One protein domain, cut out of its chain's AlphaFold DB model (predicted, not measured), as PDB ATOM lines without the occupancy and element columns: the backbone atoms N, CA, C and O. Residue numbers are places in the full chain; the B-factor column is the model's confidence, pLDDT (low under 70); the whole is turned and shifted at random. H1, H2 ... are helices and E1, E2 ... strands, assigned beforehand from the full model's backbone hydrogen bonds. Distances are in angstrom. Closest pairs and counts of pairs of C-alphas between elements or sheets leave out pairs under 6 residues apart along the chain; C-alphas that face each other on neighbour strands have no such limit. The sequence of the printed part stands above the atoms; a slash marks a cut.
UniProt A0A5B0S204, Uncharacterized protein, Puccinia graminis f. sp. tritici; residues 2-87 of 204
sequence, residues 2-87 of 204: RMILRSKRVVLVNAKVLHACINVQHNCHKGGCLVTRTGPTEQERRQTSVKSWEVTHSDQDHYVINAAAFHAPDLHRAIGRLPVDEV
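Overview. This is residues 2 to 87 of the 204 residues of an uncharacterized protein of Puccinia graminis f. sp. tritici (UniProt A0A5B0S204). A long hairpin of two strands, E2 and E3, makes one end of an open, elongated chain, a short pair of strands, E1 and E4, lies near its middle, and the helix H2 lies towards the other end. A long stretch with no named element, residues 2 to 23, comes before E1, and its residues 9 to 18 stick out as a free loop. The printed part has 86 residues, with two named helices and four named strands in the order E1, H1, E2, E3, E4, H2, and under half of the residues are in named elements. The class is mixed, helices and strands, in two separate antiparallel sheets, E1 - E4 and E2 - E3. The whole is only just loose, close to extended, with a radius of gyration of the C-alphas of 17.6 A and spans of 53 by 33 by 28 A.

Arrangement. E1, residues 24 to 26, and E4, residues 63 to 65, are antiparallel neighbours at 147 degrees, with N 25 and O 64 within hydrogen-bond range at 2.9 A. H1, residues 28 to 31, joins E1 by a tight link. E2, residues 34 to 43, and E3, residues 46 to 56, form a hairpin, antiparallel at 155 degrees. Across it, N 36 and O 54 are 2.9 A apart and N 46 and O 43 are 3.0 A apart, both within hydrogen-bond range. E3 bends by 85 degrees at residue 49. The closest C-alphas of H1 and E3, those of Cys 28 and Val 55, are 8.0 A apart. E3 and E4 are apart, and so are E1 and E2. The closest C-alphas of E4 and H2, residues 73 to 80, are those of Ile 65 and Gly 80, at 6.8 A. In H2 every O i to N i+4 pair is within hydrogen-bond range; H1 is too short for such a pair, and its 1 pair of O i and N i+3 is not within range.

Along the chain. E1 begins at C-alpha 24 (200.026, 344.273, 232.142). E2 measures 25.1 A from first to last C-alpha and ends at C-alpha 43 (194.865, 373.239, 238.823). E3 measures 23.0 A and H2 10.4 A. The short elements are E1, 6.9 A, H1, 5.0 A, and E4, 6.7 A. H2 ends at C-alpha 80 (203.990, 334.441, 231.224).

Size, cuts and confidence. The two C-alphas farthest apart, those of Ser 49 and Val 87, are 54.8 A from each other. The printed part has no cut, and no link between named elements is long. The mean pLDDT of the printed part is 89.5, and no printed residue is under 70.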
ATOM      1  N   ARG A   2     205.816 334.587 226.109       72.94
ATOM      2  CA  ARG A   2     204.620 334.794 225.271       72.94
ATOM      3  C   ARG A   2     204.400 336.290 225.028       72.94
ATOM      4  O   ARG A   2     204.704 337.099 225.897       72.94
ATOM      5  N   MET A   3     203.858 336.632 223.864       77.69
ATOM      6  CA  MET A   3     203.366 337.975 223.563       77.69
ATOM      7  C   MET A   3     201.895 338.069 223.977       77.69
ATOM      8  O   MET A   3     201.137 337.123 223.752       77.69
ATOM      9  N   ILE A   4     201.506 339.187 224.589       82.31
ATOM     10  CA  ILE A   4     200.107 339.523 224.865       82.31
ATOM     11  C   ILE A   4     199.699 340.621 223.893       82.31
ATOM     12  O   ILE A   4     200.378 341.635 223.800       82.31
ATOM     13  N   LEU A   5     198.576 340.407 223.215       83.50
ATOM     14  CA  LEU A   5     197.954 341.366 222.310       83.50
ATOM     15  C   LEU A   5     196.672 341.871 222.967       83.50
ATOM     16  O   LEU A   5     195.881 341.066 223.475       83.50
ATOM     17  N   ARG A   6     196.435 343.182 222.949       86.06
ATOM     18  CA  ARG A   6     195.166 343.718 223.448       86.06
ATOM     19  C   ARG A   6     194.079 343.527 222.392       86.06
ATOM     20  O   ARG A   6     194.173 344.028 221.277       86.06
ATOM     21  N   SER A   7     193.002 342.836 222.757       86.12
ATOM     22  CA  SER A   7     191.806 342.749 221.915       86.12
ATOM     23  C   SER A   7     190.890 343.956 222.136       86.12
ATOM     24  O   SER A   7     190.792 344.471 223.248       86.12
ATOM     25  N   LYS A   8     190.153 344.366 221.095       88.25
ATOM     26  CA  LYS A   8     189.044 345.334 221.208       88.25
ATOM     27  C   LYS A   8     187.770 344.717 221.802       88.25
ATOM     28  O   LYS A   8     186.771 345.405 221.977       88.25
ATOM     29  N   ARG A   9     187.775 343.408 222.067       91.12
ATOM     30  CA  ARG A   9     186.616 342.696 222.597       91.12
ATOM     31  C   ARG A   9     186.380 343.083 224.056       91.12
ATOM     32  O   ARG A   9     187.209 342.801 224.915       91.12
ATOM     33  N   VAL A  10     185.207 343.641 224.321       91.94
ATOM     34  CA  VAL A  10     184.679 343.865 225.668       91.94
ATOM     35  C   VAL A  10     183.580 342.836 225.911       91.94
ATOM     36  O   VAL A  10     182.749 342.592 225.037       91.94
ATOM     37  N   VAL A  11     183.606 342.183 227.070       92.50
ATOM     38  CA  VAL A  11     182.602 341.190 227.470       92.50
ATOM     39  C   VAL A  11     182.118 341.494 228.878       92.50
ATOM     40  O   VAL A  11     182.912 341.867 229.738       92.50
ATOM     41  N   LEU A  12     180.821 341.305 229.113       95.31
ATOM     42  CA  LEU A  12     180.253 341.295 230.454       95.31
ATOM     43  C   LEU A  12     180.353 339.872 231.005       95.31
ATOM     44  O   LEU A  12     179.922 338.918 230.355       95.31
ATOM     45  N   VAL A  13     180.927 339.730 232.195       93.50
ATOM     46  CA  VAL A  13     181.087 338.441 232.873       93.50
ATOM     47  C   VAL A  13     180.629 338.565 234.317       93.50
ATOM     48  O   VAL A  13     180.744 339.625 234.927       93.50
ATOM     49  N   ASN A  14     180.100 337.477 234.873       96.44
ATOM     50  CA  ASN A  14     179.789 337.423 236.295       96.44
ATOM     51  C   ASN A  14     181.102 337.456 237.097       96.44
ATOM     52  O   ASN A  14     182.010 336.680 236.811       96.44
ATOM     53  N   ALA A  15     181.205 338.304 238.120       93.31
ATOM     54  CA  ALA A  15     182.419 338.395 238.934       93.31
ATOM     55  C   ALA A  15     182.829 337.045 239.560       93.31
ATOM     56  O   ALA A  15     184.015 336.774 239.703       93.31
ATOM     57  N   LYS A  16     181.865 336.153 239.840       95.44
ATOM     58  CA  LYS A  16     182.117 334.809 240.390       95.44
ATOM     59  C   LYS A  16     182.918 333.895 239.457       95.44
ATOM     60  O   LYS A  16     183.463 332.904 239.926       95.44
ATOM     61  N   VAL A  17     182.975 334.191 238.154       94.62
ATOM     62  CA  VAL A  17     183.754 333.400 237.183       94.62
ATOM     63  C   VAL A  17     185.143 333.984 236.903       94.62
ATOM     64  O   VAL A  17     185.887 333.433 236.094       94.62
ATOM     65  N   LEU A  18     185.513 335.100 237.543       91.25
ATOM     66  CA  LEU A  18     186.842 335.695 237.408       91.25
ATOM     67  C   LEU A  18     187.831 334.992 238.340       91.25
ATOM     68  O   LEU A  18     187.706 335.059 239.557       91.25
ATOM     69  N   HIS A  19     188.845 334.347 237.762       89.69
ATOM     70  CA  HIS A  19     189.895 333.683 238.539       89.69
ATOM     71  C   HIS A  19     190.968 334.651 239.048       89.69
ATOM     72  O   HIS A  19     191.430 334.516 240.176       89.69
ATOM     73  N   ALA A  20     191.389 335.606 238.214       88.75
ATOM     74  CA  ALA A  20     192.368 336.627 238.573       88.75
ATOM     75  C   ALA A  20     192.362 337.788 237.576       88.75
ATOM     76  O   ALA A  20     191.957 337.636 236.421       88.75
ATOM     77  N   CYS A  21     192.895 338.924 238.019       89.50
ATOM     78  CA  CYS A  21     193.225 340.066 237.178       89.50
ATOM     79  C   CYS A  21     194.738 340.112 236.978       89.50
ATOM     80  O   CYS A  21     195.484 340.074 237.951       89.50
ATOM     81  N   ILE A  22     195.184 340.226 235.728       89.56
ATOM     82  CA  ILE A  22     196.611 340.272 235.405       89.56
ATOM     83  C   ILE A  22     197.028 341.717 235.187       89.56
ATOM     84  O   ILE A  22     196.418 342.436 234.399       89.56
ATOM     85  N   ASN A  23     198.105 342.126 235.850       89.88
ATOM     86  CA  ASN A  23     198.718 343.428 235.641       89.88
ATOM     87  C   ASN A  23     199.639 343.370 234.416       89.88
ATOM     88  O   ASN A  23     200.657 342.666 234.423       89.88
ATOM     89  N   VAL A  24     199.256 344.103 233.373       89.38
ATOM     90  CA  VAL A  24     200.026 344.273 232.142       89.38
ATOM     91  C   VAL A  24     200.374 345.745 231.948       89.38
ATOM     92  O   VAL A  24     199.534 346.620 232.141       89.38
ATOM     93  N   GLN A  25     201.608 346.016 231.537       90.56
ATOM     94  CA  GLN A  25     202.093 347.357 231.211       90.56
ATOM     95  C   GLN A  25     202.643 347.367 229.789       90.56
ATOM     96  O   GLN A  25     203.222 346.377 229.340       90.56
ATOM     97  N   HIS A  26     202.447 348.461 229.057       91.56
ATOM     98  CA  HIS A  26     202.988 348.583 227.704       91.56
ATOM     99  C   HIS A  26     204.517 348.718 227.755       91.56
ATOM    100  O   HIS A  26     205.062 349.483 228.549       91.56
ATOM    101  N   ASN A  27     205.225 347.971 226.910       91.56
ATOM    102  CA  ASN A  27     206.660 348.115 226.713       91.56
ATOM    103  C   ASN A  27     206.912 349.282 225.756       91.56
ATOM    104  O   ASN A  27     207.194 349.083 224.572       91.56
ATOM    105  N   CYS A  28     206.830 350.500 226.288       91.88
ATOM    106  CA  CYS A  28     206.947 351.723 225.500       91.88
ATOM    107  C   CYS A  28     208.268 351.825 224.730       91.88
ATOM    108  O   CYS A  28     208.293 352.354 223.623       91.88
ATOM    109  N   HIS A  29     209.353 351.279 225.285       91.25
ATOM    110  CA  HIS A  29     210.648 351.252 224.612       91.25
ATOM    111  C   HIS A  29     210.613 350.372 223.359       91.25
ATOM    112  O   HIS A  29     211.011 350.813 222.285       91.25
ATOM    113  N   LYS A  30     210.096 349.143 223.477       90.69
ATOM    114  CA  LYS A  30     210.002 348.220 222.341       90.69
ATOM    115  C   LYS A  30     208.951 348.653 221.315       90.69
ATOM    116  O   LYS A  30     209.164 348.441 220.127       90.69
ATOM    117  N   GLY A  31     207.852 349.258 221.765       90.06
ATOM    118  CA  GLY A  31     206.833 349.809 220.872       90.06
ATOM    119  C   GLY A  31     207.254 351.105 220.176       90.06
ATOM    120  O   GLY A  31     206.619 351.513 219.209       90.06
ATOM    121  N   GLY A  32     208.327 351.765 220.626       93.12
ATOM    122  CA  GLY A  32     208.730 353.063 220.081       93.12
ATOM    123  C   GLY A  32     207.722 354.171 220.396       93.12
ATOM    124  O   GLY A  32     207.491 355.049 219.567       93.12
ATOM    125  N   CYS A  33     207.092 354.112 221.573       93.88
ATOM    126  CA  CYS A  33     206.118 355.109 222.006       93.88
ATOM    127  C   CYS A  33     206.776 356.478 222.166       93.88
ATOM    128  O   CYS A  33     207.888 356.593 222.689       93.88
ATOM    129  N   LEU A  34     206.056 357.520 221.764       93.75
ATOM    130  CA  LEU A  34     206.540 358.891 221.844       93.75
ATOM    131  C   LEU A  34     206.148 359.511 223.178       93.75
ATOM    132  O   LEU A  34     205.026 359.338 223.647       93.75
ATOM    133  N   VAL A  35     207.071 360.266 223.766       94.06
ATOM    134  CA  VAL A  35     206.789 361.102 224.933       94.06
ATOM    135  C   VAL A  35     206.590 362.527 224.438       94.06
ATOM    136  O   VAL A  35     207.528 363.159 223.954       94.06
ATOM    137  N   THR A  36     205.361 363.025 224.523       92.94
ATOM    138  CA  THR A  36     204.962 364.338 224.013       92.94
ATOM    139  C   THR A  36     204.376 365.185 225.128       92.94
ATOM    140  O   THR A  36     203.754 364.681 226.058       92.94
ATOM    141  N   ARG A  37     204.568 366.506 225.061       91.19
ATOM    142  CA  ARG A  37     204.029 367.430 226.067       91.19
ATOM    143  C   ARG A  37     202.588 367.823 225.734       91.19
ATOM    144  O   ARG A  37     202.310 368.975 225.407       91.19
ATOM    145  N   THR A  38     201.699 366.834 225.744       88.25
ATOM    146  CA  THR A  38     200.293 366.937 225.312       88.25
ATOM    147  C   THR A  38     199.295 366.771 226.452       88.25
ATOM    148  O   THR A  38     198.165 367.262 226.330       88.25
ATOM    149  N   GLY A  39     199.729 366.160 227.558       87.00
ATOM    150  CA  GLY A  39     198.867 365.789 228.668       87.00
ATOM    151  C   GLY A  39     198.186 367.013 229.285       87.00
ATOM    152  O   GLY A  39     198.841 368.045 229.497       87.00
ATOM    153  N   PRO A  40     196.868 366.963 229.533       88.88
ATOM    154  CA  PRO A  40     196.189 368.031 230.248       88.88
ATOM    155  C   PRO A  40     196.743 368.122 231.675       88.88
ATOM    156  O   PRO A  40     197.028 367.109 232.313       88.88
ATOM    157  N   THR A  41     196.906 369.345 232.174       91.94
ATOM    158  CA  THR A  41     197.211 369.587 233.589       91.94
ATOM    159  C   THR A  41     196.089 370.426 234.161       91.94
ATOM    160  O   THR A  41     195.766 371.480 233.606       91.94
ATOM    161  N   GLU A  42     195.508 369.979 235.264       92.56
ATOM    162  CA  GLU A  42     194.492 370.729 235.990       92.56
ATOM    163  C   GLU A  42     195.077 371.353 237.253       92.56
ATOM    164  O   GLU A  42     195.877 370.743 237.961       92.56
ATOM    165  N   GLN A  43     194.633 372.569 237.553       91.81
ATOM    166  CA  GLN A  43     194.865 373.239 238.823       91.81
ATOM    167  C   GLN A  43     193.510 373.733 239.325       91.81
ATOM    168  O   GLN A  43     192.760 374.342 238.568       91.81
ATOM    169  N   GLU A  44     193.157 373.419 240.575       94.00
ATOM    170  CA  GLU A  44     191.849 373.775 241.157       94.00
ATOM    171  C   GLU A  44     190.646 373.275 240.326       94.00
ATOM    172  O   GLU A  44     189.630 373.956 240.206       94.00
ATOM    173  N   ARG A  45     190.758 372.070 239.740       91.19
ATOM    174  CA  ARG A  45     189.753 371.461 238.837       91.19
ATOM    175  C   ARG A  45     189.505 372.249 237.544       91.19
ATOM    176  O   ARG A  45     188.485 372.063 236.888       91.19
ATOM    177  N   ARG A  46     190.409 373.162 237.186       89.88
ATOM    178  CA  ARG A  46     190.381 373.886 235.916       89.88
ATOM    179  C   ARG A  46     191.555 373.456 235.065       89.88
ATOM    180  O   ARG A  46     192.697 373.439 235.526       89.88
ATOM    181  N   GLN A  47     191.270 373.145 233.809       88.62
ATOM    182  CA  GLN A  47     192.304 372.815 232.849       88.62
ATOM    183  C   GLN A  47     193.180 374.037 232.580       88.62
ATOM    184  O   GLN A  47     192.697 375.137 232.312       88.62
ATOM    185  N   THR A  48     194.486 373.841 232.683       91.56
ATOM    186  CA  THR A  48     195.479 374.895 232.489       91.56
ATOM    187  C   THR A  48     196.054 374.840 231.075       91.56
ATOM    188  O   THR A  48     195.974 373.825 230.379       91.56
ATOM    189  N   SER A  49     196.684 375.935 230.650       89.38
ATOM    190  CA  SER A  49     197.494 375.959 229.425       89.38
ATOM    191  C   SER A  49     198.816 375.193 229.573       89.38
ATOM    192  O   SER A  49     199.482 374.907 228.576       89.38
ATOM    193  N   VAL A  50     199.204 374.840 230.805       91.06
ATOM    194  CA  VAL A  50     200.405 374.056 231.083       91.06
ATOM    195  C   VAL A  50     200.139 372.596 230.729       91.06
ATOM    196  O   VAL A  50     199.218 371.955 231.232       91.06
ATOM    197  N   LYS A  51     200.981 372.053 229.854       92.31
ATOM    198  CA  LYS A  51     200.901 370.660 229.419       92.31
ATOM    199  C   LYS A  51     201.910 369.801 230.168       92.31
ATOM    200  O   LYS A  51     203.061 370.209 230.345       92.31
ATOM    201  N   SER A  52     201.483 368.610 230.560       91.94
ATOM    202  CA  SER A  52     202.337 367.585 231.145       91.94
ATOM    203  C   SER A  52     202.937 366.695 230.054       91.94
ATOM    204  O   SER A  52     202.464 366.651 228.913       91.94
ATOM    205  N   TRP A  53     204.045 366.034 230.386       94.06
ATOM    206  CA  TRP A  53     204.614 364.998 229.531       94.06
ATOM    207  C   TRP A  53     203.747 363.746 229.621       94.06
ATOM    208  O   TRP A  53     203.486 363.247 230.712       94.06
ATOM    209  N   GLU A  54     203.336 363.236 228.471       93.69
ATOM    210  CA  GLU A  54     202.480 362.067 228.333       93.69
ATOM    211  C   GLU A  54     203.098 361.101 227.322       93.69
ATOM    212  O   GLU A  54     203.761 361.511 226.367       93.69
ATOM    213  N   VAL A  55     202.893 359.804 227.542       93.00
ATOM    214  CA  VAL A  55     203.318 358.765 226.607       93.00
ATOM    215  C   VAL A  55     202.170 358.453 225.654       93.00
ATOM    216  O   VAL A  55     201.130 357.958 226.074       93.00
ATOM    217  N   THR A  56     202.382 358.675 224.359       91.06
ATOM    218  CA  THR A  56     201.465 358.220 223.311       91.06
ATOM    219  C   THR A  56     201.868 356.816 222.868       91.06
ATOM    220  O   THR A  56     202.943 356.622 222.292       91.06
ATOM    221  N   HIS A  57     201.012 355.827 223.140       91.50
ATOM    222  CA  HIS A  57     201.257 354.443 222.739       91.50
ATOM    223  C   HIS A  57     201.098 354.264 221.225       91.50
ATOM    224  O   HIS A  57     200.024 354.498 220.673       91.50
ATOM    225  N   SER A  58     202.165 353.824 220.565       90.12
ATOM    226  CA  SER A  58     202.249 353.614 219.113       90.12
ATOM    227  C   SER A  58     201.594 352.315 218.636       90.12
ATOM    228  O   SER A  58     201.229 352.208 217.467       90.12
ATOM    229  N   ASP A  59     201.437 351.327 219.522       89.06
ATOM    230  CA  ASP A  59     200.859 350.019 219.212       89.06
ATOM    231  C   ASP A  59     200.045 349.438 220.382       89.06
ATOM    232  O   ASP A  59     199.928 350.038 221.451       89.06
ATOM    233  N   GLN A  60     199.458 348.260 220.157       87.75
ATOM    234  CA  GLN A  60     198.714 347.479 221.153       87.75
ATOM    235  C   GLN A  60     199.252 346.038 221.264       87.75
ATOM    236  O   GLN A  60     198.522 345.117 221.650       87.75
ATOM    237  N   ASP A  61     200.531 345.845 220.933       89.12
ATOM    238  CA  ASP A  61     201.126 344.516 220.756       89.12
ATOM    239  C   ASP A  61     202.253 344.237 221.755       89.12
ATOM    240  O   ASP A  61     202.567 343.088 222.078       89.12
ATOM    241  N   HIS A  62     202.869 345.295 222.276       89.06
ATOM    242  CA  HIS A  62     204.020 345.183 223.154       89.06
ATOM    243  C   HIS A  62     203.622 345.362 224.616       89.06
ATOM    244  O   HIS A  62     203.750 346.444 225.171       89.06
ATOM    245  N   TYR A  63     203.200 344.280 225.271       90.44
ATOM    246  CA  TYR A  63     202.897 344.274 226.707       90.44
ATOM    247  C   TYR A  63     203.844 343.385 227.520       90.44
ATOM    248  O   TYR A  63     204.298 342.334 227.060       90.44
ATOM    249  N   VAL A  64     204.110 343.802 228.757       89.56
ATOM    250  CA  VAL A  64     204.869 343.078 229.783       89.56
ATOM    251  C   VAL A  64     203.934 342.742 230.937       89.56
ATOM    252  O   VAL A  64     203.160 343.587 231.378       89.56
ATOM    253  N   ILE A  65     204.011 341.510 231.435       90.75
ATOM    254  CA  ILE A  65     203.271 341.064 232.621       90.75
ATOM    255  C   ILE A  65     204.122 341.349 233.855       90.75
ATOM    256  O   ILE A  65     205.291 340.959 233.893       90.75
ATOM    257  N   ASN A  66     203.532 341.933 234.897       89.00
ATOM    258  CA  ASN A  66     204.176 341.939 236.205       89.00
ATOM    259  C   ASN A  66     204.098 340.534 236.823       89.00
ATOM    260  O   ASN A  66     203.084 340.166 237.407       89.00
ATOM    261  N   ALA A  67     205.155 339.739 236.687       86.94
ATOM    262  CA  ALA A  67     205.209 338.364 237.184       86.94
ATOM    263  C   ALA A  67     205.235 338.230 238.715       86.94
ATOM    264  O   ALA A  67     204.906 337.170 239.241       86.94
ATOM    265  N   ALA A  68     205.634 339.293 239.411       85.25
ATOM    266  CA  ALA A  68     205.717 339.365 240.864       85.25
ATOM    267  C   ALA A  68     204.568 340.209 241.438       85.25
ATOM    268  O   ALA A  68     204.733 340.914 242.431       85.25
ATOM    269  N   ALA A  69     203.406 340.190 240.779       85.25
ATOM    270  CA  ALA A  69     202.236 340.894 241.273       85.25
ATOM    271  C   ALA A  69     201.811 340.352 242.643       85.25
ATOM    272  O   ALA A  69     201.857 339.148 242.887       85.25
ATOM    273  N   PHE A  70     201.361 341.254 243.514       83.00
ATOM    274  CA  PHE A  70     200.917 340.899 244.861       83.00
ATOM    275  C   PHE A  70     199.709 339.949 244.843       83.00
ATOM    276  O   PHE A  70     199.640 339.004 245.622       83.00
ATOM    277  N   HIS A  71     198.778 340.160 243.909       85.38
ATOM    278  CA  HIS A  71     197.633 339.279 243.710       85.38
ATOM    279  C   HIS A  71     197.930 338.225 242.642       85.38
ATOM    280  O   HIS A  71     198.361 338.559 241.541       85.38
ATOM    281  N   ALA A  72     197.644 336.964 242.968       88.12
ATOM    282  CA  ALA A  72     197.748 335.816 242.066       88.12
ATOM    283  C   ALA A  72     199.088 335.697 241.285       88.12
ATOM    284  O   ALA A  72     199.064 335.466 240.069       88.12
ATOM    285  N   PRO A  73     200.263 335.790 241.946       88.75
ATOM    286  CA  PRO A  73     201.566 335.706 241.276       88.75
ATOM    287  C   PRO A  73     201.748 334.399 240.492       88.75
ATOM    288  O   PRO A  73     202.306 334.411 239.396       88.75
ATOM    289  N   ASP A  74     201.218 333.277 240.988       88.69
ATOM    290  CA  ASP A  74     201.253 331.987 240.286       88.69
ATOM    291  C   ASP A  74     200.596 332.046 238.908       88.69
ATOM    292  O   ASP A  74     201.172 331.582 237.923       88.69
ATOM    293  N   LEU A  75     199.424 332.678 238.809       90.06
ATOM    294  CA  LEU A  75     198.715 332.826 237.539       90.06
ATOM    295  C   LEU A  75     199.471 333.753 236.585       90.06
ATOM    296  O   LEU A  75     199.563 333.458 235.394       90.06
ATOM    297  N   HIS A  76     200.084 334.825 237.089       91.38
ATOM    298  CA  HIS A  76     200.920 335.705 236.269       91.38
ATOM    299  C   HIS A  76     202.125 334.952 235.690       91.38
ATOM    300  O   HIS A  76     202.416 335.067 234.494       91.38
ATOM    301  N   ARG A  77     202.791 334.133 236.514       89.31
ATOM    302  CA  ARG A  77     203.941 333.308 236.108       89.31
ATOM    303  C   ARG A  77     203.530 332.225 235.116       89.31
ATOM    304  O   ARG A  77     204.169 332.093 234.068       89.31
ATOM    305  N   ALA A  78     202.416 331.539 235.367       88.81
ATOM    306  CA  ALA A  78     201.857 330.535 234.465       88.81
ATOM    307  C   ALA A  78     201.507 331.126 233.089       88.81
ATOM    308  O   ALA A  78     201.853 330.562 232.044       88.81
ATOM    309  N   ILE A  79     200.872 332.300 233.058       88.81
ATOM    310  CA  ILE A  79     200.487 332.971 231.809       88.81
ATOM    311  C   ILE A  79     201.719 333.464 231.051       88.81
ATOM    312  O   ILE A  79     201.817 333.233 229.840       88.81
ATOM    313  N   GLY A  80     202.691 334.040 231.765       87.38
ATOM    314  CA  GLY A  80     203.990 334.441 231.224       87.38
ATOM    315  C   GLY A  80     204.870 333.278 230.753       87.38
ATOM    316  O   GLY A  80     205.842 333.514 230.028       87.38
ATOM    317  N   ARG A  81     204.513 332.029 231.100       86.75
ATOM    318  CA  ARG A  81     205.367 330.833 230.995       86.75
ATOM    319  C   ARG A  81     206.748 331.076 231.603       86.75
ATOM    320  O   ARG A  81     207.767 330.783 230.975       86.75
ATOM    321  N   LEU A  82     206.775 331.688 232.779       85.25
ATOM    322  CA  LEU A  82     208.019 331.901 233.496       85.25
ATOM    323  C   LEU A  82     208.382 330.603 234.216       85.25
ATOM    324  O   LEU A  82     207.549 330.107 234.976       85.25
ATOM    325  N   PRO A  83     209.570 330.030 233.957       81.75
ATOM    326  CA  PRO A  83     210.059 328.924 234.756       81.75
ATOM    327  C   PRO A  83     210.285 329.455 236.170       81.75
ATOM    328  O   PRO A  83     211.017 330.424 236.372       81.75
ATOM    329  N   VAL A  84     209.579 328.868 237.125       79.88
ATOM    330  CA  VAL A  84     209.818 329.082 238.546       79.88
ATOM    331  C   VAL A  84     210.261 327.732 239.048       79.88
ATOM    332  O   VAL A  84     209.441 326.822 239.152       79.88
ATOM    333  N   ASP A  85     211.563 327.589 239.244       85.19
ATOM    334  CA  ASP A  85     212.098 326.371 239.823       85.19
ATOM    335  C   ASP A  85     211.659 326.306 241.287       85.19
ATOM    336  O   ASP A  85     211.650 327.320 241.997       85.19
ATOM    337  N   GLU A  86     211.253 325.120 241.731       85.44
ATOM    338  CA  GLU A  86     210.983 324.897 243.143       85.44
ATOM    339  C   GLU A  86     212.293 325.059 243.916       85.44
ATOM    340  O   GLU A  86     213.293 324.396 243.633       85.44
ATOM    341  N   VAL A  87     212.292 325.971 244.886       90.06
ATOM    342  CA  VAL A  87     213.428 326.158 245.786       90.06
ATOM    343  C   VAL A  87     213.390 325.028 246.805       90.06
ATOM    344  O   VAL A  87     212.401 324.885 247.525       90.06
TER     345      VAL A  87